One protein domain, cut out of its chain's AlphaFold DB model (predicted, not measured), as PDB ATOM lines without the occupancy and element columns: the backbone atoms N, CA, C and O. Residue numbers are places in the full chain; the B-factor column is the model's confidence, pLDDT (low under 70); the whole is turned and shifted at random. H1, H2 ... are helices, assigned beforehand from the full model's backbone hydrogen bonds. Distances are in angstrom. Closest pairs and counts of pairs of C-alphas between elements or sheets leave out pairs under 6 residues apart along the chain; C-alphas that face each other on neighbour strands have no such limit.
ATOM      1  N   ARG A   4      63.006   7.215 -63.873       89.50
ATOM      2  CA  ARG A   4      61.991   7.005 -62.835       89.50
ATOM      3  C   ARG A   4      60.839   8.003 -62.923       89.50
ATOM      4  O   ARG A   4      59.692   7.567 -62.954       89.50
ATOM      5  N   TYR A   5      61.119   9.305 -63.025       92.31
ATOM      6  CA  TYR A   5      60.074  10.337 -63.076       92.31
ATOM      7  C   TYR A   5      59.252  10.260 -64.358       92.31
ATOM      8  O   TYR A   5      58.031  10.381 -64.306       92.31
ATOM      9  N   THR A   6      59.884   9.934 -65.488       92.31
ATOM     10  CA  THR A   6      59.162   9.646 -66.734       92.31
ATOM     11  C   THR A   6      58.198   8.474 -66.561       92.31
ATOM     12  O   THR A   6      57.025   8.591 -66.905       92.31
ATOM     13  N   THR A   7      58.663   7.362 -65.983       93.31
ATOM     14  CA  THR A   7      57.831   6.167 -65.749       93.31
ATOM     15  C   THR A   7      56.679   6.466 -64.791       93.31
ATOM     16  O   THR A   7      55.537   6.083 -65.047       93.31
ATOM     17  N   LEU A   8      56.966   7.181 -63.700       94.06
ATOM     18  CA  LEU A   8      55.968   7.589 -62.722       94.06
ATOM     19  C   LEU A   8      54.897   8.464 -63.375       94.06
ATOM     20  O   LEU A   8      53.723   8.100 -63.327       94.06
ATOM     21  N   MET A   9      55.287   9.551 -64.038       94.62
ATOM     22  CA  MET A   9      54.346  10.461 -64.693       94.62
ATOM     23  C   MET A   9      53.538   9.767 -65.791       94.62
ATOM     24  O   MET A   9      52.324   9.937 -65.837       94.62
ATOM     25  N   ALA A  10      54.162   8.915 -66.607       93.19
ATOM     26  CA  ALA A  10      53.462   8.143 -67.637       93.19
ATOM     27  C   ALA A  10      52.446   7.140 -67.060       93.19
ATOM     28  O   ALA A  10      51.493   6.761 -67.737       93.19
ATOM     29  N   SER A  11      52.621   6.706 -65.807       93.19
ATOM     30  CA  SER A  11      51.668   5.816 -65.141       93.19
ATOM     31  C   SER A  11      50.417   6.542 -64.626       93.19
ATOM     32  O   SER A  11      49.393   5.895 -64.383       93.19
ATOM     33  N   ILE A  26      42.374   8.584 -59.867       92.19
ATOM     34  CA  ILE A  26      43.018   7.427 -59.255       92.19
ATOM     35  C   ILE A  26      42.706   7.411 -57.762       92.19
ATOM     36  O   ILE A  26      42.691   8.463 -57.129       92.19
ATOM     37  N   SER A  27      42.475   6.230 -57.186       90.75
ATOM     38  CA  SER A  27      42.282   6.109 -55.740       90.75
ATOM     39  C   SER A  27      43.578   6.384 -54.980       90.75
ATOM     40  O   SER A  27      44.668   6.046 -55.451       90.75
ATOM     41  N   ARG A  28      43.458   6.909 -53.756       89.38
ATOM     42  CA  ARG A  28      44.603   7.204 -52.886       89.38
ATOM     43  C   ARG A  28      45.566   6.025 -52.737       89.38
ATOM     44  O   ARG A  28      46.766   6.184 -52.905       89.38
ATOM     45  N   LEU A  29      45.038   4.818 -52.519       90.50
ATOM     46  CA  LEU A  29      45.851   3.603 -52.389       90.50
ATOM     47  C   LEU A  29      46.690   3.314 -53.645       90.50
ATOM     48  O   LEU A  29      47.858   2.946 -53.544       90.50
ATOM     49  N   LYS A  30      46.099   3.454 -54.839       92.50
ATOM     50  CA  LYS A  30      46.821   3.229 -56.099       92.50
ATOM     51  C   LYS A  30      47.841   4.338 -56.359       92.50
ATOM     52  O   LYS A  30      48.882   4.055 -56.942       92.50
ATOM     53  N   LEU A  31      47.550   5.568 -55.937       93.00
ATOM     54  CA  LEU A  31      48.479   6.688 -56.025       93.00
ATOM     55  C   LEU A  31      49.709   6.452 -55.144       93.00
ATOM     56  O   LEU A  31      50.819   6.468 -55.663       93.00
ATOM     57  N   GLU A  32      49.521   6.117 -53.865       91.12
ATOM     58  CA  GLU A  32      50.624   5.816 -52.937       91.12
ATOM     59  C   GLU A  32      51.524   4.689 -53.449       91.12
ATOM     60  O   GLU A  32      52.746   4.805 -53.410       91.12
ATOM     61  N   ARG A  33      50.936   3.633 -54.030       93.44
ATOM     62  CA  ARG A  33      51.701   2.546 -54.669       93.44
ATOM     63  C   ARG A  33      52.592   3.017 -55.815       93.44
ATOM     64  O   ARG A  33      53.605   2.387 -56.071       93.44
ATOM     65  N   ARG A  34      52.217   4.070 -56.539       93.81
ATOM     66  CA  ARG A  34      53.043   4.622 -57.625       93.81
ATOM     67  C   ARG A  34      54.134   5.528 -57.079       93.81
ATOM     68  O   ARG A  34      55.246   5.522 -57.595       93.81
ATOM     69  N   LEU A  35      53.845   6.254 -56.001       92.75
ATOM     70  CA  LEU A  35      54.811   7.119 -55.330       92.75
ATOM     71  C   LEU A  35      55.966   6.355 -54.668       92.75
ATOM     72  O   LEU A  35      56.942   6.986 -54.279       92.75
ATOM     73  N   THR A  36      55.921   5.021 -54.592       92.00
ATOM     74  CA  THR A  36      57.090   4.210 -54.205       92.00
ATOM     75  C   THR A  36      58.226   4.272 -55.233       92.00
ATOM     76  O   THR A  36      59.316   3.791 -54.953       92.00
ATOM     77  N   LEU A  37      57.984   4.824 -56.430       91.06
ATOM     78  CA  LEU A  37      59.010   5.075 -57.450       91.06
ATOM     79  C   LEU A  37      59.830   6.351 -57.196       91.06
ATOM     80  O   LEU A  37      60.812   6.579 -57.905       91.06
ATOM     81  N   LEU A  38      59.418   7.187 -56.234       91.81
ATOM     82  CA  LEU A  38      60.160   8.382 -55.841       91.81
ATOM     83  C   LEU A  38      61.505   8.011 -55.220       91.81
ATOM     84  O   LEU A  38      61.651   6.973 -54.577       91.81
ATOM     85  N   GLU A  39      62.486   8.891 -55.381       91.50
ATOM     86  CA  GLU A  39      63.718   8.812 -54.603       91.50
ATOM     87  C   GLU A  39      63.439   9.123 -53.126       91.50
ATOM     88  O   GLU A  39      62.554   9.917 -52.805       91.50
ATOM     89  N   ASP A  40      64.209   8.531 -52.208       90.69
ATOM     90  CA  ASP A  40      63.930   8.645 -50.769       90.69
ATOM     91  C   ASP A  40      63.954  10.100 -50.269       90.69
ATOM     92  O   ASP A  40      63.185  10.470 -49.383       90.69
ATOM     93  N   GLY A  41      64.836  10.940 -50.824       90.38
ATOM     94  CA  GLY A  41      64.906  12.369 -50.490       90.38
ATOM     95  C   GLY A  41      63.660  13.142 -50.923       90.38
ATOM     96  O   GLY A  41      63.115  13.939 -50.151       90.38
ATOM     97  N   ASP A  42      63.171  12.838 -52.119       92.44
ATOM     98  CA  ASP A  42      61.981  13.446 -52.703       92.44
ATOM     99  C   ASP A  42      60.714  12.968 -51.993       92.44
ATOM    100  O   ASP A  42      59.852  13.777 -51.643       92.44
ATOM    101  N   ARG A  43      60.641  11.674 -51.658       91.62
ATOM    102  CA  ARG A  43      59.558  11.116 -50.841       91.62
ATOM    103  C   ARG A  43      59.484  11.795 -49.474       91.62
ATOM    104  O   ARG A  43      58.406  12.235 -49.088       91.62
ATOM    105  N   ARG A  44      60.617  11.962 -48.778       91.44
ATOM    106  CA  ARG A  44      60.660  12.669 -47.482       91.44
ATOM    107  C   ARG A  44      60.179  14.115 -47.590       91.44
ATOM    108  O   ARG A  44      59.375  14.553 -46.773       91.44
ATOM    109  N   SER A  45      60.654  14.850 -48.595       91.31
ATOM    110  CA  SER A  45      60.260  16.252 -48.808       91.31
ATOM    111  C   SER A  45      58.762  16.380 -49.096       91.31
ATOM    112  O   SER A  45      58.091  17.262 -48.554       91.31
ATOM    113  N   LEU A  46      58.228  15.463 -49.905       89.75
ATOM    114  CA  LEU A  46      56.811  15.386 -50.225       89.75
ATOM    115  C   LEU A  46      55.957  15.056 -48.994       89.75
ATOM    116  O   LEU A  46      54.949  15.721 -48.767       89.75
ATOM    117  N   ASP A  47      56.351  14.070 -48.188       88.94
ATOM    118  CA  ASP A  47      55.599  13.666 -46.995       88.94
ATOM    119  C   ASP A  47      55.517  14.811 -45.966       88.94
ATOM    120  O   ASP A  47      54.446  15.069 -45.408       88.94
ATOM    121  N   LEU A  48      56.607  15.570 -45.777       89.06
ATOM    122  CA  LEU A  48      56.608  16.777 -44.940       89.06
ATOM    123  C   LEU A  48      55.638  17.842 -45.471       89.06
ATOM    124  O   LEU A  48      54.845  18.396 -44.704       89.06
ATOM    125  N   ALA A  49      55.656  18.104 -46.782       89.25
ATOM    126  CA  ALA A  49      54.737  19.054 -47.404       89.25
ATOM    127  C   ALA A  49      53.272  18.611 -47.247       89.25
ATOM    128  O   ALA A  49      52.424  19.404 -46.840       89.25
ATOM    129  N   ILE A  50      52.966  17.336 -47.513       85.00
ATOM    130  CA  ILE A  50      51.615  16.774 -47.372       85.00
ATOM    131  C   ILE A  50      51.116  16.908 -45.932       85.00
ATOM    132  O   ILE A  50      49.955  17.277 -45.737       85.00
ATOM    133  N   SER A  51      51.970  16.666 -44.929       85.00
ATOM    134  CA  SER A  51      51.604  16.853 -43.519       85.00
ATOM    135  C   SER A  51      51.081  18.272 -43.276       85.00
ATOM    136  O   SER A  51      49.922  18.440 -42.885       85.00
ATOM    137  N   ILE A  52      51.859  19.297 -43.637       86.25
ATOM    138  CA  ILE A  52      51.491  20.709 -43.437       86.25
ATOM    139  C   ILE A  52      50.243  21.087 -44.251       86.25
ATOM    140  O   ILE A  52      49.306  21.708 -43.739       86.25
ATOM    141  N   LEU A  53      50.176  20.682 -45.521       83.31
ATOM    142  CA  LEU A  53      49.046  20.985 -46.411       83.31
ATOM    143  C   LEU A  53      47.740  20.292 -45.982       83.31
ATOM    144  O   LEU A  53      46.641  20.765 -46.287       83.31
ATOM    145  N   SER A  54      47.830  19.148 -45.304       78.44
ATOM    146  CA  SER A  54      46.663  18.451 -44.758       78.44
ATOM    147  C   SER A  54      46.153  19.125 -43.483       78.44
ATOM    148  O   SER A  54      44.948  19.333 -43.346       78.44
ATOM    149  N   GLN A  55      47.057  19.535 -42.591       76.44
ATOM    150  CA  GLN A  55      46.717  20.208 -41.337       76.44
ATOM    151  C   GLN A  55      46.188  21.626 -41.566       76.44
ATOM    152  O   GLN A  55      45.192  22.018 -40.962       76.44
ATOM    153  N   SER A  56      46.785  22.372 -42.499       72.94
ATOM    154  CA  SER A  56      46.356  23.738 -42.844       72.94
ATOM    155  C   SER A  56      44.922  23.825 -43.378       72.94
ATOM    156  O   SER A  56      44.306  24.887 -43.300       72.94
ATOM    157  N   MET A  57      44.372  22.718 -43.875       65.81
ATOM    158  CA  MET A  57      43.010  22.636 -44.407       65.81
ATOM    159  C   MET A  57      41.987  22.123 -43.388       65.81
ATOM    160  O   MET A  57      40.800  22.080 -43.701       65.81
ATOM    161  N   ARG A  58      42.407  21.721 -42.181       68.50
ATOM    162  CA  ARG A  58      41.451  21.359 -41.130       68.50
ATOM    163  C   ARG A  58      40.683  22.609 -40.683       68.50
ATOM    164  O   ARG A  58      41.318  23.666 -40.545       68.50
ATOM    165  N   PRO A  59      39.356  22.500 -40.450       57.66
ATOM    166  CA  PRO A  59      38.583  23.558 -39.811       57.66
ATOM    167  C   PRO A  59      39.324  24.028 -38.563       57.66
ATOM    168  O   PRO A  59      39.815  23.201 -37.794       57.66
ATOM    169  N   GLN A  60      39.487  25.341 -38.413       57.53
ATOM    170  CA  GLN A  60      40.073  25.876 -37.192       57.53
ATOM    171  C   GLN A  60      39.121  25.565 -36.044       57.53
ATOM    172  O   GLN A  60      37.932  25.869 -36.151       57.53
ATOM    173  N   ASP A  61      39.645  24.938 -34.994       47.72
ATOM    174  CA  ASP A  61      38.884  24.705 -33.774       47.72
ATOM    175  C   ASP A  61      38.384  26.066 -33.250       47.72
ATOM    176  O   ASP A  61      39.192  27.005 -33.188       47.72
ATOM    177  N   PRO A  62      37.091  26.214 -32.908       44.53
ATOM    178  CA  PRO A  62      36.530  27.474 -32.413       44.53
ATOM    179  C   PRO A  62      37.292  28.031 -31.205       44.53
ATOM    180  O   PRO A  62      37.415  29.245 -31.063       44.53
ATOM    181  N   ASP A  63      37.866  27.140 -30.393       40.31
ATOM    182  CA  ASP A  63      38.515  27.464 -29.123       40.31
ATOM    183  C   ASP A  63      40.012  27.797 -29.244       40.31
ATOM    184  O   ASP A  63      40.702  27.910 -28.233       40.31
ATOM    185  N   GLY A  64      40.551  27.954 -30.463       47.81
ATOM    186  CA  GLY A  64      41.940  28.404 -30.651       47.81
ATOM    187  C   GLY A  64      42.970  27.511 -29.951       47.81
ATOM    188  O   GLY A  64      43.970  28.001 -29.428       47.81
ATOM    189  N   GLY A  65      42.697  26.204 -29.893       40.09
ATOM    190  CA  GLY A  65      43.523  25.239 -29.179       40.09
ATOM    191  C   GLY A  65      44.947  25.087 -29.750       40.09
ATOM    192  O   GLY A  65      45.251  25.606 -30.825       40.09
ATOM    193  N   PRO A  66      45.821  24.309 -29.076       42.31
ATOM    194  CA  PRO A  66      47.277  24.160 -29.303       42.31
ATOM    195  C   PRO A  66      47.738  23.670 -30.701       42.31
ATOM    196  O   PRO A  66      48.907  23.329 -30.895       42.31
ATOM    197  N   SER A  67      46.848  23.651 -31.694       58.69
ATOM    198  CA  SER A  67      47.114  23.301 -33.090       58.69
ATOM    199  C   SER A  67      48.048  24.287 -33.795       58.69
ATOM    200  O   SER A  67      48.806  23.858 -34.664       58.69
ATOM    201  N   ASP A  68      48.018  25.578 -33.454       67.19
ATOM    202  CA  ASP A  68      48.790  26.579 -34.201       67.19
ATOM    203  C   ASP A  68      50.278  26.566 -33.814       67.19
ATOM    204  O   ASP A  68      51.128  26.619 -34.699       67.19
ATOM    205  N   ALA A  69      50.621  26.370 -32.534       73.06
ATOM    206  CA  ALA A  69      52.016  26.279 -32.083       73.06
ATOM    207  C   ALA A  69      52.754  25.069 -32.683       73.06
ATOM    208  O   ALA A  69      53.864  25.208 -33.200       73.06
ATOM    209  N   ARG A  70      52.112  23.892 -32.681       76.75
ATOM    210  CA  ARG A  70      52.663  22.683 -33.309       76.75
ATOM    211  C   ARG A  70      52.808  22.851 -34.820       76.75
ATOM    212  O   ARG A  70      53.846  22.512 -35.377       76.75
ATOM    213  N   LEU A  71      51.796  23.409 -35.486       80.12
ATOM    214  CA  LEU A  71      51.861  23.672 -36.923       80.12
ATOM    215  C   LEU A  71      52.968  24.685 -37.266       80.12
ATOM    216  O   LEU A  71      53.623  24.545 -38.297       80.12
ATOM    217  N   LEU A  72      53.225  25.674 -36.404       81.06
ATOM    218  CA  LEU A  72      54.353  26.606 -36.526       81.06
ATOM    219  C   LEU A  72      55.701  25.891 -36.450       81.06
ATOM    220  O   LEU A  72      56.590  26.176 -37.255       81.06
ATOM    221  N   GLU A  73      55.853  24.962 -35.510       83.62
ATOM    222  CA  GLU A  73      57.067  24.160 -35.375       83.62
ATOM    223  C   GLU A  73      57.280  23.250 -36.591       83.62
ATOM    224  O   GLU A  73      58.356  23.272 -37.189       83.62
ATOM    225  N   GLU A  74      56.241  22.536 -37.031       86.12
ATOM    226  CA  GLU A  74      56.289  21.684 -38.228       86.12
ATOM    227  C   GLU A  74      56.609  22.504 -39.489       86.12
ATOM    228  O   GLU A  74      57.449  22.112 -40.301       86.12
ATOM    229  N   THR A  75      56.013  23.692 -39.620       89.19
ATOM    230  CA  THR A  75      56.293  24.632 -40.714       89.19
ATOM    231  C   THR A  75      57.746  25.105 -40.690       89.19
ATOM    232  O   THR A  75      58.417  25.118 -41.725       89.19
ATOM    233  N   ARG A  76      58.272  25.464 -39.513       88.81
ATOM    234  CA  ARG A  76      59.674  25.872 -39.351       88.81
ATOM    235  C   ARG A  76      60.620  24.732 -39.720       88.81
ATOM    236  O   ARG A  76      61.576  24.955 -40.461       88.81
ATOM    237  N   ALA A  77      60.335  23.521 -39.248       89.56
ATOM    238  CA  ALA A  77      61.116  22.330 -39.556       89.56
ATOM    239  C   ALA A  77      61.114  22.021 -41.060       89.56
ATOM    240  O   ALA A  77      62.162  21.686 -41.613       89.56
ATOM    241  N   PHE A  78      59.975  22.188 -41.736       92.62
ATOM    242  CA  PHE A  78      59.873  22.044 -43.187       92.62
ATOM    243  C   PHE A  78      60.753  23.051 -43.927       92.62
ATOM    244  O   PHE A  78      61.570  22.647 -44.750       92.62
ATOM    245  N   PHE A  79      60.666  24.347 -43.610       92.81
ATOM    246  CA  PHE A  79      61.482  25.362 -44.288       92.81
ATOM    247  C   PHE A  79      62.979  25.279 -43.957       92.81
ATOM    248  O   PHE A  79      63.788  25.836 -44.703       92.81
ATOM    249  N   ALA A  80      63.362  24.590 -42.882       92.56
ATOM    250  CA  ALA A  80      64.758  24.284 -42.582       92.56
ATOM    251  C   ALA A  80      65.295  23.090 -43.395       92.56
ATOM    252  O   ALA A  80      66.462  23.092 -43.774       92.56
ATOM    253  N   GLN A  81      64.459  22.084 -43.669       92.94
ATOM    254  CA  GLN A  81      64.878  20.820 -44.292       92.94
ATOM    255  C   GLN A  81      64.651  20.769 -45.806       92.94
ATOM    256  O   GLN A  81      65.434  20.158 -46.530       92.94
ATOM    257  N   VAL A  82      63.577  21.386 -46.299       93.75
ATOM    258  CA  VAL A  82      63.165  21.298 -47.703       93.75
ATOM    259  C   VAL A  82      63.704  22.491 -48.478       93.75
ATOM    260  O   VAL A  82      63.328  23.640 -48.241       93.75
ATOM    261  N   THR A  83      64.585  22.220 -49.436       93.38
ATOM    262  CA  THR A  83      65.207  23.237 -50.298       93.38
ATOM    263  C   THR A  83      64.479  23.417 -51.627       93.38
ATOM    264  O   THR A  83      64.651  24.456 -52.261       93.38
ATOM    265  N   ASN A  84      63.641  22.453 -52.029       93.88
ATOM    266  CA  ASN A  84      62.918  22.497 -53.296       93.88
ATOM    267  C   ASN A  84      62.043  23.772 -53.396       93.88
ATOM    268  O   ASN A  84      61.120  23.933 -52.587       93.88
ATOM    269  N   PRO A  85      62.297  24.673 -54.367       93.19
ATOM    270  CA  PRO A  85      61.595  25.953 -54.457       93.19
ATOM    271  C   PRO A  85      60.087  25.812 -54.666       93.19
ATOM    272  O   PRO A  85      59.318  26.572 -54.076       93.19
ATOM    273  N   LEU A  86      59.653  24.823 -55.453       91.88
ATOM    274  CA  LEU A  86      58.241  24.607 -55.745       91.88
ATOM    275  C   LEU A  86      57.475  24.141 -54.502       91.88
ATOM    276  O   LEU A  86      56.416  24.686 -54.204       91.88
ATOM    277  N   LEU A  87      58.021  23.198 -53.725       92.75
ATOM    278  CA  LEU A  87      57.403  22.791 -52.454       92.75
ATOM    279  C   LEU A  87      57.294  23.952 -51.479       92.75
ATOM    280  O   LEU A  87      56.251  24.133 -50.849       92.75
ATOM    281  N   ARG A  88      58.366  24.740 -51.357       94.75
ATOM    282  CA  ARG A  88      58.369  25.919 -50.491       94.75
ATOM    283  C   ARG A  88      57.297  26.913 -50.928       94.75
ATOM    284  O   ARG A  88      56.569  27.393 -50.068       94.75
ATOM    285  N   HIS A  89      57.156  27.169 -52.231       93.31
ATOM    286  CA  HIS A  89      56.096  28.024 -52.777       93.31
ATOM    287  C   HIS A  89      54.701  27.490 -52.442       93.31
ATOM    288  O   HIS A  89      53.902  28.211 -51.851       93.31
ATOM    289  N   LEU A  90      54.425  26.217 -52.748       91.19
ATOM    290  CA  LEU A  90      53.113  25.602 -52.515       91.19
ATOM    291  C   LEU A  90      52.713  25.635 -51.032       91.19
ATOM    292  O   LEU A  90      51.559  25.922 -50.708       91.19
ATOM    293  N   VAL A  91      53.658  25.365 -50.127       92.25
ATOM    294  CA  VAL A  91      53.418  25.424 -48.680       92.25
ATOM    295  C   VAL A  91      53.231  26.865 -48.209       92.25
ATOM    296  O   VAL A  91      52.238  27.138 -47.538       92.25
ATOM    297  N   SER A  92      54.114  27.795 -48.587       92.81
ATOM    298  CA  SER A  92      53.986  29.216 -48.226       92.81
ATOM    299  C   SER A  92      52.651  29.795 -48.681       92.81
ATOM    300  O   SER A  92      51.916  30.354 -47.874       92.81
ATOM    301  N   HIS A  93      52.293  29.600 -49.951       91.56
ATOM    302  CA  HIS A  93      51.055  30.133 -50.505       91.56
ATOM    303  C   HIS A  93      49.816  29.529 -49.825       91.56
ATOM    304  O   HIS A  93      48.848  30.237 -49.540       91.56
ATOM    305  N   ARG A  94      49.842  28.232 -49.478       89.56
ATOM    306  CA  ARG A  94      48.757  27.620 -48.696       89.56
ATOM    307  C   ARG A  94      48.646  28.222 -47.293       89.56
ATOM    308  O   ARG A  94      47.526  28.402 -46.815       89.56
ATOM    309  N   LEU A  95      49.766  28.498 -46.631       90.06
ATOM    310  CA  LEU A  95      49.773  29.096 -45.297       90.06
ATOM    311  C   LEU A  95      49.271  30.542 -45.321       90.06
ATOM    312  O   LEU A  95      48.439  30.886 -44.486       90.06
ATOM    313  N   ASP A  96      49.674  31.341 -46.308       92.12
ATOM    314  CA  ASP A  96      49.165  32.703 -46.510       92.12
ATOM    315  C   ASP A  96      47.640  32.706 -46.678       92.12
ATOM    316  O   ASP A  96      46.925  33.434 -45.985       92.12
ATOM    317  N   LEU A  97      47.125  31.821 -47.538       90.12
ATOM    318  CA  LEU A  97      45.689  31.662 -47.760       90.12
ATOM    319  C   LEU A  97      44.948  31.269 -46.474       90.12
ATOM    320  O   LEU A  97      43.903  31.844 -46.165       90.12
ATOM    321  N   ARG A  98      45.502  30.332 -45.690       88.12
ATOM    322  CA  ARG A  98      44.948  29.952 -44.380       88.12
ATOM    323  C   ARG A  98      44.905  31.148 -43.432       88.12
ATOM    324  O   ARG A  98      43.871  31.351 -42.806       88.12
ATOM    325  N   THR A  99      45.984  31.922 -43.325       90.69
ATOM    326  CA  THR A  99      46.069  33.092 -42.435       90.69
ATOM    327  C   THR A  99      45.006  34.131 -42.769       90.69
ATOM    328  O   THR A  99      44.281  34.581 -41.883       90.69
ATOM    329  N   VAL A 100      44.868  34.477 -44.051       93.12
ATOM    330  CA  VAL A 100      43.879  35.465 -44.502       93.12
ATOM    331  C   VAL A 100      42.454  34.964 -44.248       93.12
ATOM    332  O   VAL A 100      41.642  35.687 -43.673       93.12
ATOM    333  N   LEU A 101      42.142  33.715 -44.609       90.06
ATOM    334  CA  LEU A 101      40.811  33.136 -44.383       90.06
ATOM    335  C   LEU A 101      40.474  32.995 -42.896       90.06
ATOM    336  O   LEU A 101      39.326  33.207 -42.510       90.06
ATOM    337  N   ALA A 102      41.454  32.649 -42.062       88.69
ATOM    338  CA  ALA A 102      41.294  32.582 -40.614       88.69
ATOM    339  C   ALA A 102      40.877  33.938 -40.043       88.69
ATOM    340  O   ALA A 102      39.883  34.019 -39.325       88.69
ATOM    341  N   ALA A 103      41.584  35.006 -40.418       92.12
ATOM    342  CA  ALA A 103      41.268  36.361 -39.988       92.12
ATOM    343  C   ALA A 103      39.873  36.814 -40.443       92.12
ATOM    344  O   ALA A 103      39.098  37.329 -39.641       92.12
ATOM    345  N   LEU A 104      39.518  36.566 -41.708       93.31
ATOM    346  CA  LEU A 104      38.187  36.901 -42.222       93.31
ATOM    347  C   LEU A 104      37.079  36.160 -41.467       93.31
ATOM    348  O   LEU A 104      36.080  36.768 -41.094       93.31
ATOM    349  N   ARG A 105      37.267  34.866 -41.189       90.44
ATOM    350  CA  ARG A 105      36.306  34.059 -40.421       90.44
ATOM    351  C   ARG A 105      36.188  34.520 -38.970       90.44
ATOM    352  O   ARG A 105      35.080  34.551 -38.451       90.44
ATOM    353  N   ARG A 106      37.300  34.883 -38.322       90.44
ATOM    354  CA  ARG A 106      37.309  35.479 -36.973       90.44
ATOM    355  C   ARG A 106      36.447  36.736 -36.928       90.44
ATOM    356  O   ARG A 106      35.534  36.829 -36.111       90.44
ATOM    357  N   ARG A 107      36.665  37.655 -37.869       91.81
ATOM    358  CA  ARG A 107      35.876  38.885 -37.942       91.81
ATOM    359  C   ARG A 107      34.407  38.624 -38.286       91.81
ATOM    360  O   ARG A 107      33.542  39.247 -37.686       91.81
ATOM    361  N   HIS A 108      34.116  37.673 -39.180       90.88
ATOM    362  CA  HIS A 108      32.736  37.260 -39.493       90.88
ATOM    363  C   HIS A 108      31.982  36.734 -38.264       90.88
ATOM    364  O   HIS A 108      30.796  36.988 -38.106       90.88
ATOM    365  N   ARG A 109      32.678  36.066 -37.334       90.38
ATOM    366  CA  ARG A 109      32.109  35.626 -36.046       90.38
ATOM    367  C   ARG A 109      31.951  36.744 -35.006       90.38
ATOM    368  O   ARG A 109      31.507  36.465 -33.897       90.38
ATOM    369  N   GLY A 110      32.311  37.985 -35.334       90.88
ATOM    370  CA  GLY A 110      32.152  39.143 -34.453       90.88
ATOM    371  C   GLY A 110      33.375  39.498 -33.603       90.88
ATOM    372  O   GLY A 110      33.255  40.336 -32.714       90.88
ATOM    373  N   GLU A 111      34.552  38.907 -33.853       91.06
ATOM    374  CA  GLU A 111      35.793  39.323 -33.177       91.06
ATOM    375  C   GLU A 111      36.164  40.766 -33.593       91.06
ATOM    376  O   GLU A 111      36.531  41.031 -34.742       91.06
ATOM    377  N   VAL A 112      36.043  41.713 -32.653       90.81
ATOM    378  CA  VAL A 112      36.239  43.160 -32.895       90.81
ATOM    379  C   VAL A 112      37.717  43.539 -33.003       90.81
ATOM    380  O   VAL A 112      38.060  44.454 -33.754       90.81
ATOM    381  N   ASP A 113      38.579  42.807 -32.301       90.56
ATOM    382  CA  ASP A 113      40.021  43.029 -32.248       90.56
ATOM    383  C   ASP A 113      40.782  41.793 -32.746       90.56
ATOM    384  O   ASP A 113      40.304  40.663 -32.581       90.56
ATOM    385  N   PRO A 114      41.970  41.975 -33.352       89.56
ATOM    386  CA  PRO A 114      42.805  40.853 -33.742       89.56
ATOM    387  C   PRO A 114      43.331  40.094 -32.508       89.56
ATOM    388  O   PRO A 114      43.530  40.692 -31.448       89.56
ATOM    389  N   PRO A 115      43.636  38.792 -32.641       83.62
ATOM    390  CA  PRO A 115      44.217  37.971 -31.572       83.62
ATOM    391  C   PRO A 115      45.698  38.314 -31.295       83.62
ATOM    392  O   PRO A 115      46.607  37.538 -31.593       83.62
ATOM    393  N   LEU A 116      45.940  39.492 -30.717       84.50
ATOM    394  CA  LEU A 116      47.274  40.005 -30.399       84.50
ATOM    395  C   LEU A 116      47.981  39.165 -29.327       84.50
ATOM    396  O   LEU A 116      47.368  38.669 -28.386       84.50
ATOM    397  N   GLY A 117      49.307  39.068 -29.438       77.38
ATOM    398  CA  GLY A 117      50.154  38.453 -28.409       77.38
ATOM    399  C   GLY A 117      50.154  36.921 -28.392       77.38
ATOM    400  O   GLY A 117      50.845  36.337 -27.560       77.38
ATOM    401  N   GLN A 118      49.450  36.267 -29.319       77.19
ATOM    402  CA  GLN A 118      49.454  34.812 -29.478       77.19
ATOM    403  C   GLN A 118      49.702  34.402 -30.939       77.19
ATOM    404  O   GLN A 118      49.301  35.121 -31.851       77.19
ATOM    405  N   PRO A 119      50.340  33.248 -31.210       76.31
ATOM    406  CA  PRO A 119      50.474  32.750 -32.575       76.31
ATOM    407  C   PRO A 119      49.112  32.281 -33.105       76.31
ATOM    408  O   PRO A 119      48.569  31.295 -32.616       76.31
ATOM    409  N   TRP A 120      48.566  32.981 -34.100       80.06
ATOM    410  CA  TRP A 120      47.252  32.676 -34.697       80.06
ATOM    411  C   TRP A 120      47.286  32.540 -36.227       80.06
ATOM    412  O   TRP A 120      46.312  32.126 -36.860       80.06
ATOM    413  N   GLY A 121      48.398  32.940 -36.835       83.06
ATOM    414  CA  GLY A 121      48.559  33.054 -38.271       83.06
ATOM    415  C   GLY A 121      49.998  32.798 -38.691       83.06
ATOM    416  O   GLY A 121      50.924  32.785 -37.879       83.06
ATOM    417  N   PHE A 122      50.171  32.585 -39.986       85.06
ATOM    418  CA  PHE A 122      51.432  32.241 -40.628       85.06
ATOM    419  C   PHE A 122      51.813  33.290 -41.667       85.06
ATOM    420  O   PHE A 122      50.951  33.910 -42.295       85.06
ATOM    421  N   GLY A 123      53.116  33.410 -41.897       84.88
ATOM    422  CA  GLY A 123      53.646  34.219 -42.983       84.88
ATOM    423  C   GLY A 123      53.675  35.721 -42.682       84.88
ATOM    424  O   GLY A 123      53.415  36.158 -41.558       84.88
ATOM    425  N   PRO A 124      54.036  36.528 -43.687       89.56
ATOM    426  CA  PRO A 124      54.322  37.951 -43.509       89.56
ATOM    427  C   PRO A 124      53.064  38.806 -43.296       89.56
ATOM    428  O   PRO A 124      53.166  39.963 -42.895       89.56
ATOM    429  N   TRP A 125      51.875  38.259 -43.558       93.50
ATOM    430  CA  TRP A 125      50.625  39.022 -43.580       93.50
ATOM    431  C   TRP A 125      49.999  39.244 -42.205       93.50
ATOM    432  O   TRP A 125      49.140  40.112 -42.088       93.50
ATOM    433  N   VAL A 126      50.439  38.522 -41.168       92.44
ATOM    434  CA  VAL A 126      49.892  38.617 -39.801       92.44
ATOM    435  C   VAL A 126      49.886  40.066 -39.307       92.44
ATOM    436  O   VAL A 126      48.825  40.607 -39.018       92.44
ATOM    437  N   ALA A 127      51.043  40.733 -39.321       93.06
ATOM    438  CA  ALA A 127      51.164  42.109 -38.837       93.06
ATOM    439  C   ALA A 127      50.329  43.115 -39.656       93.06
ATOM    440  O   ALA A 127      49.801  44.087 -39.113       93.06
ATOM    441  N   THR A 128      50.202  42.894 -40.968       96.19
ATOM    442  CA  THR A 128      49.368  43.731 -41.844       96.19
ATOM    443  C   THR A 128      47.888  43.550 -41.518       96.19
ATOM    444  O   THR A 128      47.167  44.538 -41.393       96.19
ATOM    445  N   ILE A 129      47.448  42.306 -41.318       95.94
ATOM    446  CA  ILE A 129      46.073  41.982 -40.935       95.94
ATOM    447  C   ILE A 129      45.734  42.583 -39.569       95.94
ATOM    448  O   ILE A 129      44.692  43.217 -39.436       95.94
ATOM    449  N   GLU A 130      46.615  42.450 -38.576       94.94
ATOM    450  CA  GLU A 130      46.423  43.038 -37.242       94.94
ATOM    451  C   GLU A 130      46.253  44.558 -37.320       94.94
ATOM    452  O   GLU A 130      45.317  45.121 -36.756       94.94
ATOM    453  N   ARG A 131      47.124  45.233 -38.080       96.25
ATOM    454  CA  ARG A 131      47.083  46.691 -38.258       96.25
ATOM    455  C   ARG A 131      45.812  47.173 -38.954       96.25
ATOM    456  O   ARG A 131      45.331  48.266 -38.660       96.25
ATOM    457  N   HIS A 132      45.299  46.390 -39.896       97.06
ATOM    458  CA  HIS A 132      44.177  46.767 -40.752       97.06
ATOM    459  C   HIS A 132      42.909  45.959 -40.462       97.06
ATOM    460  O   HIS A 132      42.041  45.876 -41.323       97.06
ATOM    461  N   TRP A 133      42.763  45.407 -39.253       96.50
ATOM    462  CA  TRP A 133      41.676  44.490 -38.879       96.50
ATOM    463  C   TRP A 133      40.268  44.995 -39.242       96.50
ATOM    464  O   TRP A 133      39.419  44.244 -39.731       96.50
ATOM    465  N   LYS A 134      40.041  46.298 -39.037       94.88
ATOM    466  CA  LYS A 134      38.755  46.973 -39.276       94.88
ATOM    467  C   LYS A 134      38.453  47.232 -40.755       94.88
ATOM    468  O   LYS A 134      37.317  47.542 -41.088       94.88
ATOM    469  N   GLU A 135      39.441  47.110 -41.636       96.38
ATOM    470  CA  GLU A 135      39.258  47.271 -43.079       96.38
ATOM    471  C   GLU A 135      38.705  45.961 -43.667       96.38
ATOM    472  O   GLU A 135      39.288  44.903 -43.406       96.38
ATOM    473  N   PRO A 136      37.631  45.974 -44.485       92.81
ATOM    474  CA  PRO A 136      36.961  44.758 -44.959       92.81
ATOM    475  C   PRO A 136      37.890  43.705 -45.573       92.81
ATOM    476  O   PRO A 136      37.708  42.517 -45.354       92.81
ATOM    477  N   ALA A 137      38.948  44.095 -46.267       95.19
ATOM    478  CA  ALA A 137      39.912  43.150 -46.823       95.19
ATOM    479  C   ALA A 137      41.337  43.373 -46.298       95.19
ATOM    480  O   ALA A 137      42.315  43.019 -46.950       95.19
ATOM    481  N   PHE A 138      41.470  43.957 -45.104       97.12
ATOM    482  CA  PHE A 138      42.757  44.215 -44.449       97.12
ATOM    483  C   PHE A 138      43.751  45.026 -45.307       97.12
ATOM    484  O   PHE A 138      44.953  45.002 -45.043       97.12
ATOM    485  N   ARG A 139      43.260  45.733 -46.339       96.25
ATOM    486  CA  ARG A 139      44.052  46.392 -47.395       96.25
ATOM    487  C   ARG A 139      44.925  45.445 -48.226       96.25
ATOM    488  O   ARG A 139      46.004  45.821 -48.687       96.25
ATOM    489  N   LEU A 140      44.492  44.198 -48.380       96.81
ATOM    490  CA  LEU A 140      45.217  43.164 -49.114       96.81
ATOM    491  C   LEU A 140      44.639  42.889 -50.509       96.81
ATOM    492  O   LEU A 140      45.082  41.955 -51.168       96.81
ATOM    493  N   GLU A 141      43.693  43.686 -50.999       96.06
ATOM    494  CA  GLU A 141      42.979  43.475 -52.266       96.06
ATOM    495  C   GLU A 141      43.927  43.462 -53.472       96.06
ATOM    496  O   GLU A 141      43.726  42.708 -54.420       96.06
ATOM    497  N   ALA A 142      44.997  44.260 -53.424       94.56
ATOM    498  CA  ALA A 142      46.004  44.301 -54.482       94.56
ATOM    499  C   ALA A 142      46.838  43.008 -54.568       94.56
ATOM    500  O   ALA A 142      47.268  42.622 -55.652       94.56
ATOM    501  N   VAL A 143      47.067  42.339 -53.432       94.31
ATOM    502  CA  VAL A 143      47.888  41.118 -53.341       94.31
ATOM    503  C   VAL A 143      47.026  39.865 -53.469       94.31
ATOM    504  O   VAL A 143      47.396  38.901 -54.140       94.31
ATOM    505  N   PHE A 144      45.842  39.897 -52.866       95.62
ATOM    506  CA  PHE A 144      44.857  38.830 -52.859       95.62
ATOM    507  C   PHE A 144      43.549  39.325 -53.486       95.62
ATOM    508  O   PHE A 144      42.580  39.536 -52.766       95.62
ATOM    509  N   PRO A 145      43.449  39.462 -54.823       94.44
ATOM    510  CA  PRO A 145      42.238  39.989 -55.469       94.44
ATOM    511  C   PRO A 145      40.951  39.225 -55.133       94.44
ATOM    512  O   PRO A 145      39.858  39.779 -55.163       94.44
ATOM    513  N   TRP A 146      41.076  37.943 -54.787       95.69
ATOM    514  CA  TRP A 146      39.968  37.081 -54.381       95.69
ATOM    515  C   TRP A 146      39.367  37.451 -53.015       95.69
ATOM    516  O   TRP A 146      38.264  37.010 -52.706       95.69
ATOM    517  N   ILE A 147      40.056  38.251 -52.193       96.56
ATOM    518  CA  ILE A 147      39.649  38.551 -50.816       96.56
ATOM    519  C   ILE A 147      38.317  39.305 -50.743       96.56
ATOM    520  O   ILE A 147      37.523  39.058 -49.841       96.56
ATOM    521  N   VAL A 148      38.048  40.176 -51.719       96.19
ATOM    522  CA  VAL A 148      36.807  40.960 -51.793       96.19
ATOM    523  C   VAL A 148      35.608  40.032 -51.967       96.19
ATOM    524  O   VAL A 148      34.599  40.166 -51.281       96.19
ATOM    525  N   GLU A 149      35.748  39.037 -52.841       97.25
ATOM    526  CA  GLU A 149      34.704  38.043 -53.067       97.25
ATOM    527  C   GLU A 149      34.521  37.133 -51.846       97.25
ATOM    528  O   GLU A 149      33.396  36.807 -51.482       97.25
ATOM    529  N   THR A 150      35.604  36.775 -51.154       95.94
ATOM    530  CA  THR A 150      35.527  36.027 -49.890       95.94
ATOM    531  C   THR A 150      34.723  36.777 -48.831       95.94
ATOM    532  O   THR A 150      33.900  36.160 -48.162       95.94
ATOM    533  N   VAL A 151      34.940  38.089 -48.677       95.75
ATOM    534  CA  VAL A 151      34.165  38.930 -47.748       95.75
ATOM    535  C   VAL A 151      32.685  38.890 -48.113       95.75
ATOM    536  O   VAL A 151      31.867  38.551 -47.263       95.75
ATOM    537  N   ARG A 152      32.354  39.119 -49.389       96.69
ATOM    538  CA  ARG A 152      30.972  39.071 -49.890       96.69
ATOM    539  C   ARG A 152      30.295  37.721 -49.621       96.69
ATOM    540  O   ARG A 152      29.127  37.677 -49.252       96.69
ATOM    541  N   LEU A 153      31.011  36.616 -49.834       96.12
ATOM    542  CA  LEU A 153      30.490  35.260 -49.630       96.12
ATOM    543  C   LEU A 153      30.309  34.917 -48.149       96.12
ATOM    544  O   LEU A 153      29.364  34.209 -47.813       96.12
ATOM    545  N   LEU A 154      31.187  35.420 -47.276       93.12
ATOM    546  CA  LEU A 154      31.020  35.302 -45.827       93.12
ATOM    547  C   LEU A 154      29.788  36.081 -45.358       93.12
ATOM    548  O   LEU A 154      28.945  35.502 -44.692       93.12
ATOM    549  N   GLU A 155      29.626  37.340 -45.770       94.31
ATOM    550  CA  GLU A 155      28.458  38.168 -45.419       94.31
ATOM    551  C   GLU A 155      27.126  37.560 -45.885       94.31
ATOM    552  O   GLU A 155      26.098  37.748 -45.240       94.31
ATOM    553  N   ALA A 156      27.144  36.820 -46.995       95.56
ATOM    554  CA  ALA A 156      25.986  36.101 -47.519       95.56
ATOM    555  C   ALA A 156      25.782  34.698 -46.905       95.56
ATOM    556  O   ALA A 156      24.859  33.998 -47.318       95.56
ATOM    557  N   ASP A 157      26.659  34.260 -45.993       91.31
ATOM    558  CA  ASP A 157      26.740  32.894 -45.450       91.31
ATOM    559  C   ASP A 157      26.737  31.792 -46.537       91.31
ATOM    560  O   ASP A 157      26.312  30.651 -46.328       91.31
ATOM    561  N   ASP A 158      27.270  32.104 -47.723       91.62
ATOM    562  CA  ASP A 158      27.338  31.189 -48.863       91.62
ATOM    563  C   ASP A 158      28.594  30.312 -48.780       91.62
ATOM    564  O   ASP A 158      29.579  30.467 -49.511       91.62
ATOM    565  N   LEU A 159      28.563  29.364 -47.840       85.62
ATOM    566  CA  LEU A 159      29.690  28.478 -47.536       85.62
ATOM    567  C   LEU A 159      30.117  27.611 -48.729       85.62
ATOM    568  O   LEU A 159      31.294  27.271 -48.852       85.62
ATOM    569  N   ILE A 160      29.184  27.251 -49.615       88.25
ATOM    570  CA  ILE A 160      29.482  26.411 -50.781       88.25
ATOM    571  C   ILE A 160      30.294  27.207 -51.798       88.25
ATOM    572  O   ILE A 160      31.336  26.731 -52.258       88.25
ATOM    573  N   ASN A 161      29.854  28.420 -52.147       91.56
ATOM    574  CA  ASN A 161      30.606  29.247 -53.084       91.56
ATOM    575  C   ASN A 161      31.897  29.785 -52.463       91.56
ATOM    576  O   ASN A 161      32.886  29.923 -53.185       91.56
ATOM    577  N   LEU A 162      31.943  29.992 -51.144       91.50
ATOM    578  CA  LEU A 162      33.176  30.301 -50.418       91.50
ATOM    579  C   LEU A 162      34.225  29.197 -50.602       91.50
ATOM    580  O   LEU A 162      35.370  29.475 -50.966       91.50
ATOM    581  N   GLU A 163      33.834  27.937 -50.410       89.00
ATOM    582  CA  GLU A 163      34.744  26.805 -50.589       89.00
ATOM    583  C   GLU A 163      35.133  26.628 -52.063       89.00
ATOM    584  O   GLU A 163      36.302  26.409 -52.392       89.00
ATOM    585  N   ARG A 164      34.188  26.823 -52.991       92.94
ATOM    586  CA  ARG A 164      34.467  26.804 -54.432       92.94
ATOM    587  C   ARG A 164      35.479  27.879 -54.836       92.94
ATOM    588  O   ARG A 164      36.403  27.597 -55.605       92.94
ATOM    589  N   LEU A 165      35.340  29.102 -54.325       94.44
ATOM    590  CA  LEU A 165      36.296  30.186 -54.550       94.44
ATOM    591  C   LEU A 165      37.674  29.800 -54.016       94.44
ATOM    592  O   LEU A 165      38.659  29.902 -54.745       94.44
ATOM    593  N   HIS A 166      37.737  29.301 -52.781       90.75
ATOM    594  CA  HIS A 166      38.977  28.864 -52.150       90.75
ATOM    595  C   HIS A 166      39.703  27.831 -53.025       90.75
ATOM    596  O   HIS A 166      40.861  28.032 -53.398       90.75
ATOM    597  N   PHE A 167      39.023  26.766 -53.448       92.06
ATOM    598  CA  PHE A 167      39.625  25.737 -54.301       92.06
ATOM    599  C   PHE A 167      40.083  26.306 -55.647       92.06
ATOM    600  O   PHE A 167      41.159  25.949 -56.128       92.06
ATOM    601  N   SER A 168      39.323  27.247 -56.215       94.81
ATOM    602  CA  SER A 168      39.680  27.930 -57.466       94.81
ATOM    603  C   SER A 168      40.963  28.754 -57.341       94.81
ATOM    604  O   SER A 168      41.792  28.734 -58.249       94.81
ATOM    605  N   VAL A 169      41.140  29.478 -56.231       94.56
ATOM    606  CA  VAL A 169      42.345  30.283 -55.965       94.56
ATOM    607  C   VAL A 169      43.579  29.392 -55.923       94.56
ATOM    608  O   VAL A 169      44.582  29.681 -56.572       94.56
ATOM    609  N   ILE A 170      43.483  28.273 -55.209       92.81
ATOM    610  CA  ILE A 170      44.591  27.331 -55.076       92.81
ATOM    611  C   ILE A 170      44.914  26.681 -56.420       92.81
ATOM    612  O   ILE A 170      46.079  26.569 -56.785       92.81
ATOM    613  N   TRP A 171      43.891  26.241 -57.152       94.06
ATOM    614  CA  TRP A 171      44.079  25.600 -58.447       94.06
ATOM    615  C   TRP A 171      44.794  26.524 -59.435       94.06
ATOM    616  O   TRP A 171      45.757  26.108 -60.071       94.06
ATOM    617  N   LYS A 172      44.389  27.799 -59.498       93.50
ATOM    618  CA  LYS A 172      45.039  28.813 -60.343       93.50
ATOM    619  C   LYS A 172      46.506  29.044 -59.977       93.50
ATOM    620  O   LYS A 172      47.317  29.276 -60.868       93.50
ATOM    621  N   ASP A 173      46.847  29.005 -58.691       92.06
ATOM    622  CA  ASP A 173      48.242  29.112 -58.257       92.06
ATOM    623  C   ASP A 173      49.064  27.892 -58.694       92.06
ATOM    624  O   ASP A 173      50.132  28.061 -59.279       92.06
ATOM    625  N   ILE A 174      48.522  26.678 -58.532       92.81
ATOM    626  CA  ILE A 174      49.165  25.450 -59.021       92.81
ATOM    627  C   ILE A 174      49.359  25.503 -60.544       92.81
ATOM    628  O   ILE A 174      50.422  25.140 -61.041       92.81
ATOM    629  N   ASP A 175      48.366  25.985 -61.295       92.00
ATOM    630  CA  ASP A 175      48.461  26.128 -62.751       92.00
ATOM    631  C   ASP A 175      49.572  27.097 -63.172       92.00
ATOM    632  O   ASP A 175      50.277  26.831 -64.146       92.00
ATOM    633  N   ARG A 176      49.778  28.185 -62.421       91.25
ATOM    634  CA  ARG A 176      50.835  29.166 -62.703       91.25
ATOM    635  C   ARG A 176      52.229  28.564 -62.553       91.25
ATOM    636  O   ARG A 176      53.099  28.847 -63.371       91.25
ATOM    637  N   VAL A 177      52.431  27.742 -61.527       90.31
ATOM    638  CA  VAL A 177      53.724  27.093 -61.257       90.31
ATOM    639  C   VAL A 177      53.911  25.783 -62.019       90.31
ATOM    640  O   VAL A 177      54.983  25.196 -61.959       90.31
ATOM    641  N   ALA A 178      52.895  25.320 -62.753       89.19
ATOM    642  CA  ALA A 178      52.976  24.089 -63.530       89.19
ATOM    643  C   ALA A 178      53.774  24.222 -64.836       89.19
ATOM    644  O   ALA A 178      54.158  23.214 -65.431       89.19
ATOM    645  N   LEU A 179      53.995  25.450 -65.309       84.81
ATOM    646  CA  LEU A 179      54.677  25.706 -66.573       84.81
ATOM    647  C   LEU A 179      56.137  25.239 -66.513       84.81
ATOM    648  O   LEU A 179      56.887  25.638 -65.629       84.81
ATOM    649  N   GLY A 180      56.545  24.427 -67.492       85.44
ATOM    650  CA  GLY A 180      57.922  23.939 -67.626       85.44
ATOM    651  C   GLY A 180      58.217  22.606 -66.932       85.44
ATOM    652  O   GLY A 180      59.301  22.065 -67.135       85.44
ATOM    653  N   HIS A 181      57.260  22.040 -66.191       89.44
ATOM    654  CA  HIS A 181      57.412  20.759 -65.498       89.44
ATOM    655  C   HIS A 181      56.612  19.658 -66.194       89.44
ATOM    656  O   HIS A 181      55.387  19.726 -66.301       89.44
ATOM    657  N   HIS A 182      57.305  18.623 -66.673       85.94
ATOM    658  CA  HIS A 182      56.682  17.542 -67.448       85.94
ATOM    659  C   HIS A 182      57.016  16.143 -66.915       85.94
ATOM    660  O   HIS A 182      56.121  15.317 -66.755       85.94
ATOM    661  N   PHE A 183      58.294  15.875 -66.631       91.12
ATOM    662  CA  PHE A 183      58.800  14.549 -66.240       91.12
ATOM    663  C   PHE A 183      59.908  14.650 -65.181       91.12
ATOM    664  O   PHE A 183      60.918  13.947 -65.240       91.12
ATOM    665  N   ASP A 184      59.738  15.569 -64.242       92.62
ATOM    666  CA  ASP A 184      60.603  15.809 -63.092       92.62
ATOM    667  C   ASP A 184      59.823  15.592 -61.787       92.62
ATOM    668  O   ASP A 184      58.647  15.213 -61.788       92.62
ATOM    669  N   PHE A 185      60.502  15.773 -60.658       93.31
ATOM    670  CA  PHE A 185      59.870  15.658 -59.352       93.31
ATOM    671  C   PHE A 185      58.766  16.712 -59.182       93.31
ATOM    672  O   PHE A 185      57.680  16.412 -58.688       93.31
ATOM    673  N   GLU A 186      58.996  17.924 -59.674       94.31
ATOM    674  CA  GLU A 186      58.045  19.031 -59.688       94.31
ATOM    675  C   GLU A 186      56.734  18.675 -60.381       94.31
ATOM    676  O   GLU A 186      55.664  18.904 -59.809       94.31
ATOM    677  N   ALA A 187      56.783  18.023 -61.544       94.19
ATOM    678  CA  ALA A 187      55.595  17.539 -62.242       94.19
ATOM    679  C   ALA A 187      54.774  16.569 -61.378       94.19
ATOM    680  O   ALA A 187      53.541  16.652 -61.353       94.19
ATOM    681  N   VAL A 188      55.439  15.692 -60.614       93.88
ATOM    682  CA  VAL A 188      54.765  14.796 -59.658       93.88
ATOM    683  C   VAL A 188      54.088  15.610 -58.560       93.88
ATOM    684  O   VAL A 188      52.931  15.358 -58.228       93.88
ATOM    685  N   MET A 189      54.766  16.614 -58.010       92.81
ATOM    686  CA  MET A 189      54.220  17.451 -56.937       92.81
ATOM    687  C   MET A 189      53.007  18.262 -57.392       92.81
ATOM    688  O   MET A 189      52.000  18.304 -56.685       92.81
ATOM    689  N   ILE A 190      53.058  18.834 -58.596       93.62
ATOM    690  CA  ILE A 190      51.930  19.532 -59.228       93.62
ATOM    691  C   ILE A 190      50.749  18.585 -59.407       93.62
ATOM    692  O   ILE A 190      49.616  18.926 -59.051       93.62
ATOM    693  N   TYR A 191      51.006  17.381 -59.924       94.06
ATOM    694  CA  TYR A 191      49.979  16.360 -60.083       94.06
ATOM    695  C   TYR A 191      49.318  16.030 -58.741       94.06
ATOM    696  O   TYR A 191      48.093  16.035 -58.635       94.06
ATOM    697  N   LEU A 192      50.112  15.779 -57.701       92.44
ATOM    698  CA  LEU A 192      49.605  15.440 -56.373       92.44
ATOM    699  C   LEU A 192      48.824  16.586 -55.736       92.44
ATOM    700  O   LEU A 192      47.767  16.346 -55.150       92.44
ATOM    701  N   ALA A 193      49.301  17.822 -55.880       91.38
ATOM    702  CA  ALA A 193      48.601  19.002 -55.397       91.38
ATOM    703  C   ALA A 193      47.206  19.083 -56.034       91.38
ATOM    704  O   ALA A 193      46.211  19.075 -55.304       91.38
ATOM    705  N   ARG A 194      47.121  19.037 -57.373       92.94
ATOM    706  CA  ARG A 194      45.847  19.027 -58.115       92.94
ATOM    707  C   ARG A 194      44.957  17.850 -57.720       92.94
ATOM    708  O   ARG A 194      43.780  18.043 -57.423       92.94
ATOM    709  N   TRP A 195      45.510  16.642 -57.656       93.25
ATOM    710  CA  TRP A 195      44.760  15.448 -57.270       93.25
ATOM    711  C   TRP A 195      44.159  15.592 -55.864       93.25
ATOM    712  O   TRP A 195      42.984  15.290 -55.670       93.25
ATOM    713  N   SER A 196      44.917  16.134 -54.904       89.38
ATOM    714  CA  SER A 196      44.441  16.343 -53.529       89.38
ATOM    715  C   SER A 196      43.332  17.394 -53.425       89.38
ATOM    716  O   SER A 196      42.532  17.357 -52.488       89.38
ATOM    717  N   LEU A 197      43.289  18.349 -54.360       89.94
ATOM    718  CA  LEU A 197      42.193  19.309 -54.474       89.94
ATOM    719  C   LEU A 197      40.946  18.628 -55.035       89.94
ATOM    720  O   LEU A 197      39.872  18.782 -54.464       89.94
ATOM    721  N   VAL A 198      41.086  17.834 -56.099       91.81
ATOM    722  CA  VAL A 198      39.963  17.072 -56.671       91.81
ATOM    723  C   VAL A 198      39.371  16.113 -55.636       91.81
ATOM    724  O   VAL A 198      38.156  16.086 -55.456       91.81
ATOM    725  N   GLU A 199      40.208  15.365 -54.911       89.88
ATOM    726  CA  GLU A 199      39.763  14.453 -53.846       89.88
ATOM    727  C   GLU A 199      38.963  15.177 -52.762       89.88
ATOM    728  O   GLU A 199      37.880  14.724 -52.376       89.88
ATOM    729  N   ARG A 200      39.458  16.327 -52.301       87.38
ATOM    730  CA  ARG A 200      38.764  17.117 -51.284       87.38
ATOM    731  C   ARG A 200      37.464  17.719 -51.800       87.38
ATOM    732  O   ARG A 200      36.477  17.668 -51.076       87.38
ATOM    733  N   TRP A 201      37.435  18.216 -53.036       89.06
ATOM    734  CA  TRP A 201      36.215  18.760 -53.630       89.06
ATOM    735  C   TRP A 201      35.133  17.685 -53.759       89.06
ATOM    736  O   TRP A 201      34.012  17.891 -53.304       89.06
ATOM    737  N   CYS A 202      35.483  16.505 -54.285       87.50
ATOM    738  CA  CYS A 202      34.548  15.381 -54.397       87.50
ATOM    739  C   CYS A 202      33.990  14.974 -53.023       87.50
ATOM    740  O   CYS A 202      32.806  14.673 -52.888       87.50
ATOM    741  N   SER A 203      34.840  14.988 -51.991       84.44
ATOM    742  CA  SER A 203      34.434  14.672 -50.618       84.44
ATOM    743  C   SER A 203      33.505  15.740 -50.027       84.44
ATOM    744  O   SER A 203      32.514  15.396 -49.385       84.44
ATOM    745  N   PHE A 204      33.798  17.023 -50.262       83.06
ATOM    746  CA  PHE A 204      32.972  18.146 -49.815       83.06
ATOM    747  C   PHE A 204      31.596  18.147 -50.493       83.06
ATOM    748  O   PHE A 204      30.581  18.218 -49.803       83.06
ATOM    749  N   ASP A 205      31.538  18.000 -51.820       77.56
ATOM    750  CA  ASP A 205      30.269  17.988 -52.561       77.56
ATOM    751  C   ASP A 205      29.383  16.801 -52.151       77.56
ATOM    752  O   ASP A 205      28.182  16.971 -51.944       77.56
ATOM    753  N   ALA A 206      29.968  15.622 -51.908       75.00
ATOM    754  CA  ALA A 206      29.231  14.465 -51.395       75.00
ATOM    755  C   ALA A 206      28.617  14.722 -50.002       75.00
ATOM    756  O   ALA A 206      27.460  14.367 -49.748       75.00
ATOM    757  N   GLN A 207      29.361  15.368 -49.097       75.75
ATOM    758  CA  GLN A 207      28.852  15.759 -47.778       75.75
ATOM    759  C   GLN A 207      27.745  16.811 -47.901       75.75
ATOM    760  O   GLN A 207      26.669  16.644 -47.324       75.75
ATOM    761  N   ALA A 208      27.959  17.850 -48.711       73.00
ATOM    762  CA  ALA A 208      26.975  18.899 -48.959       73.00
ATOM    763  C   ALA A 208      25.698  18.352 -49.621       73.00
ATOM    764  O   ALA A 208      24.589  18.766 -49.284       73.00
ATOM    765  N   ALA A 209      25.818  17.404 -50.552       70.31
ATOM    766  CA  ALA A 209      24.685  16.703 -51.153       70.31
ATOM    767  C   ALA A 209      23.909  15.880 -50.115       70.31
ATOM    768  O   ALA A 209      22.682  15.931 -50.087       70.31
ATOM    769  N   THR A 210      24.611  15.191 -49.212       72.00
ATOM    770  CA  THR A 210      23.987  14.422 -48.124       72.00
ATOM    771  C   THR A 210      23.203  15.324 -47.168       72.00
ATOM    772  O   THR A 210      22.082  14.987 -46.789       72.00
ATOM    773  N   VAL A 211      23.755  16.484 -46.796       74.38
ATOM    774  CA  VAL A 211      23.067  17.468 -45.941       74.38
ATOM    775  C   VAL A 211      21.817  18.011 -46.630       74.38
ATOM    776  O   VAL A 211      20.739  17.962 -46.041       74.38
ATOM    777  N   ARG A 212      21.931  18.444 -47.893       73.19
ATOM    778  CA  ARG A 212      20.788  18.918 -48.694       73.19
ATOM    779  C   ARG A 212      19.698  17.854 -48.806       73.19
ATOM    780  O   ARG A 212      18.526  18.153 -48.607       73.19
ATOM    781  N   PHE A 213      20.078  16.602 -49.065       66.62
ATOM    782  CA  PHE A 213      19.139  15.484 -49.115       66.62
ATOM    783  C   PHE A 213      18.413  15.290 -47.779       66.62
ATOM    784  O   PHE A 213      17.189  15.194 -47.763       66.62
ATOM    785  N   ARG A 214      19.133  15.299 -46.647       67.56
ATOM    786  CA  ARG A 214      18.519  15.193 -45.312       67.56
ATOM    787  C   ARG A 214      17.548  16.336 -45.029       67.56
ATOM    788  O   ARG A 214      16.469  16.066 -44.523       67.56
ATOM    789  N   GLN A 215      17.907  17.569 -45.388       75.81
ATOM    790  CA  GLN A 215      17.042  18.742 -45.228       75.81
ATOM    791  C   GLN A 215      15.758  18.622 -46.058       75.81
ATOM    792  O   GLN A 215      14.671  18.882 -45.545       75.81
ATOM    793  N   LEU A 216      15.864  18.168 -47.311       67.94
ATOM    794  CA  LEU A 216      14.707  17.916 -48.177       67.94
ATOM    795  C   LEU A 216      13.815  16.796 -47.630       67.94
ATOM    796  O   LEU A 216      12.596  16.945 -47.620       67.94
ATOM    797  N   VAL A 217      14.400  15.705 -47.127       74.44
ATOM    798  CA  VAL A 217      13.647  14.610 -46.493       74.44
ATOM    799  C   VAL A 217      12.952  15.090 -45.219       74.44
ATOM    800  O   VAL A 217      11.773  14.808 -45.046       74.44
ATOM    801  N   SER A 218      13.623  15.864 -44.360       72.56
ATOM    802  CA  SER A 218      13.006  16.425 -43.148       72.56
ATOM    803  C   SER A 218      11.931  17.473 -43.440       72.56
ATOM    804  O   SER A 218      10.993  17.606 -42.668       72.56
TER     805      SER A 218
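Overview. This is residues 4 to 11 and 26 to 218 of the 231 residues of the protein "V-type ATP synthase subunit A" of Synechococcus sp. WH 5701 (UniProt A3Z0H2). Four long helices, H3, H5, H8 and H9, run side by side as a bundle, with H4 folded back along H3 and the far end of H9, residues 209 to 218, sticking out alone. H1 and H2 sit by the end of the bundle where H9 begins, and the short H6 and H7 pack on the later part of H5. The printed part has 201 residues with nine named helices, H1 to H9 in order, and no named strand: all helix. It is compact, with a radius of gyration of the C-alphas of 18.3 A and spans of 53 by 48 by 32 A.

Arrangement. H1, residues 4 to 11, touches residues 185 to 188 alone of H9, residues 185 to 218; the closest C-alphas, of Tyr 5 and Phe 185, are 6.5 A apart. H1 only just touches H2, residues 28 to 35, with 3 pairs of C-alphas within 8 A, the closest those of Leu 8 and Arg 34 at 6.6 A. H3, residues 40 to 55, and H4, residues 67 to 81, form a hairpin at a shallow tilt of 23 degrees, closest at the C-alphas of Leu 48 and Phe 78, 6.4 A. Residues 46 to 53 of H3 touch residues 87 to 94 of H5, residues 85 to 108, the same way at a shallow tilt of 7 degrees, with C-alphas 49 and 91 closest at 6.6 A. H5 only just touches H6, residues 126 to 131, with 3 pairs within 8 A; the closest C-alphas, 99 and 126, are 7.2 A apart. H7, residues 147 to 155, touches H5, with C-alphas 108 and 154 closest at 6.8 A, and forms a hairpin with H8, residues 159 to 177, with C-alphas 153 and 162 closest at 5.7 A. H5 only just touches H8, opposite ways at a shallow tilt of 22 degrees, with 3 pairs within 8 A, C-alphas 86 and 177 closest at 7.5 A. H8 and H9 form a hairpin at a shallow tilt of 11 degrees, with C-alphas 174 and 190 closest at 6.5 A. H4 and H9 are apart. In the nine helices every O i to N i+4 pair is within hydrogen-bond range.

Along the chain. H1 begins at C-alpha 4, (61.991, 7.005, -62.835). H3 is 22.8 A long, H4 21.1 A, H5 34.4 A and H8 27.7 A. H9, 49.6 A, ends at C-alpha 218, (13.006, 16.425, -43.148).

Size, cuts and confidence. The C-alphas farthest apart, of Thr 7 and Val 112, are 54.0 A apart. Residues 12 to 25 are not printed; C-alphas 11 and 26 are 10.6 A apart across the cut. The links H3 to H4, H5 to H6 and H6 to H7 are long. The model's pLDDT is under 70 at residues 57 to 68, 213 to 214 and 216.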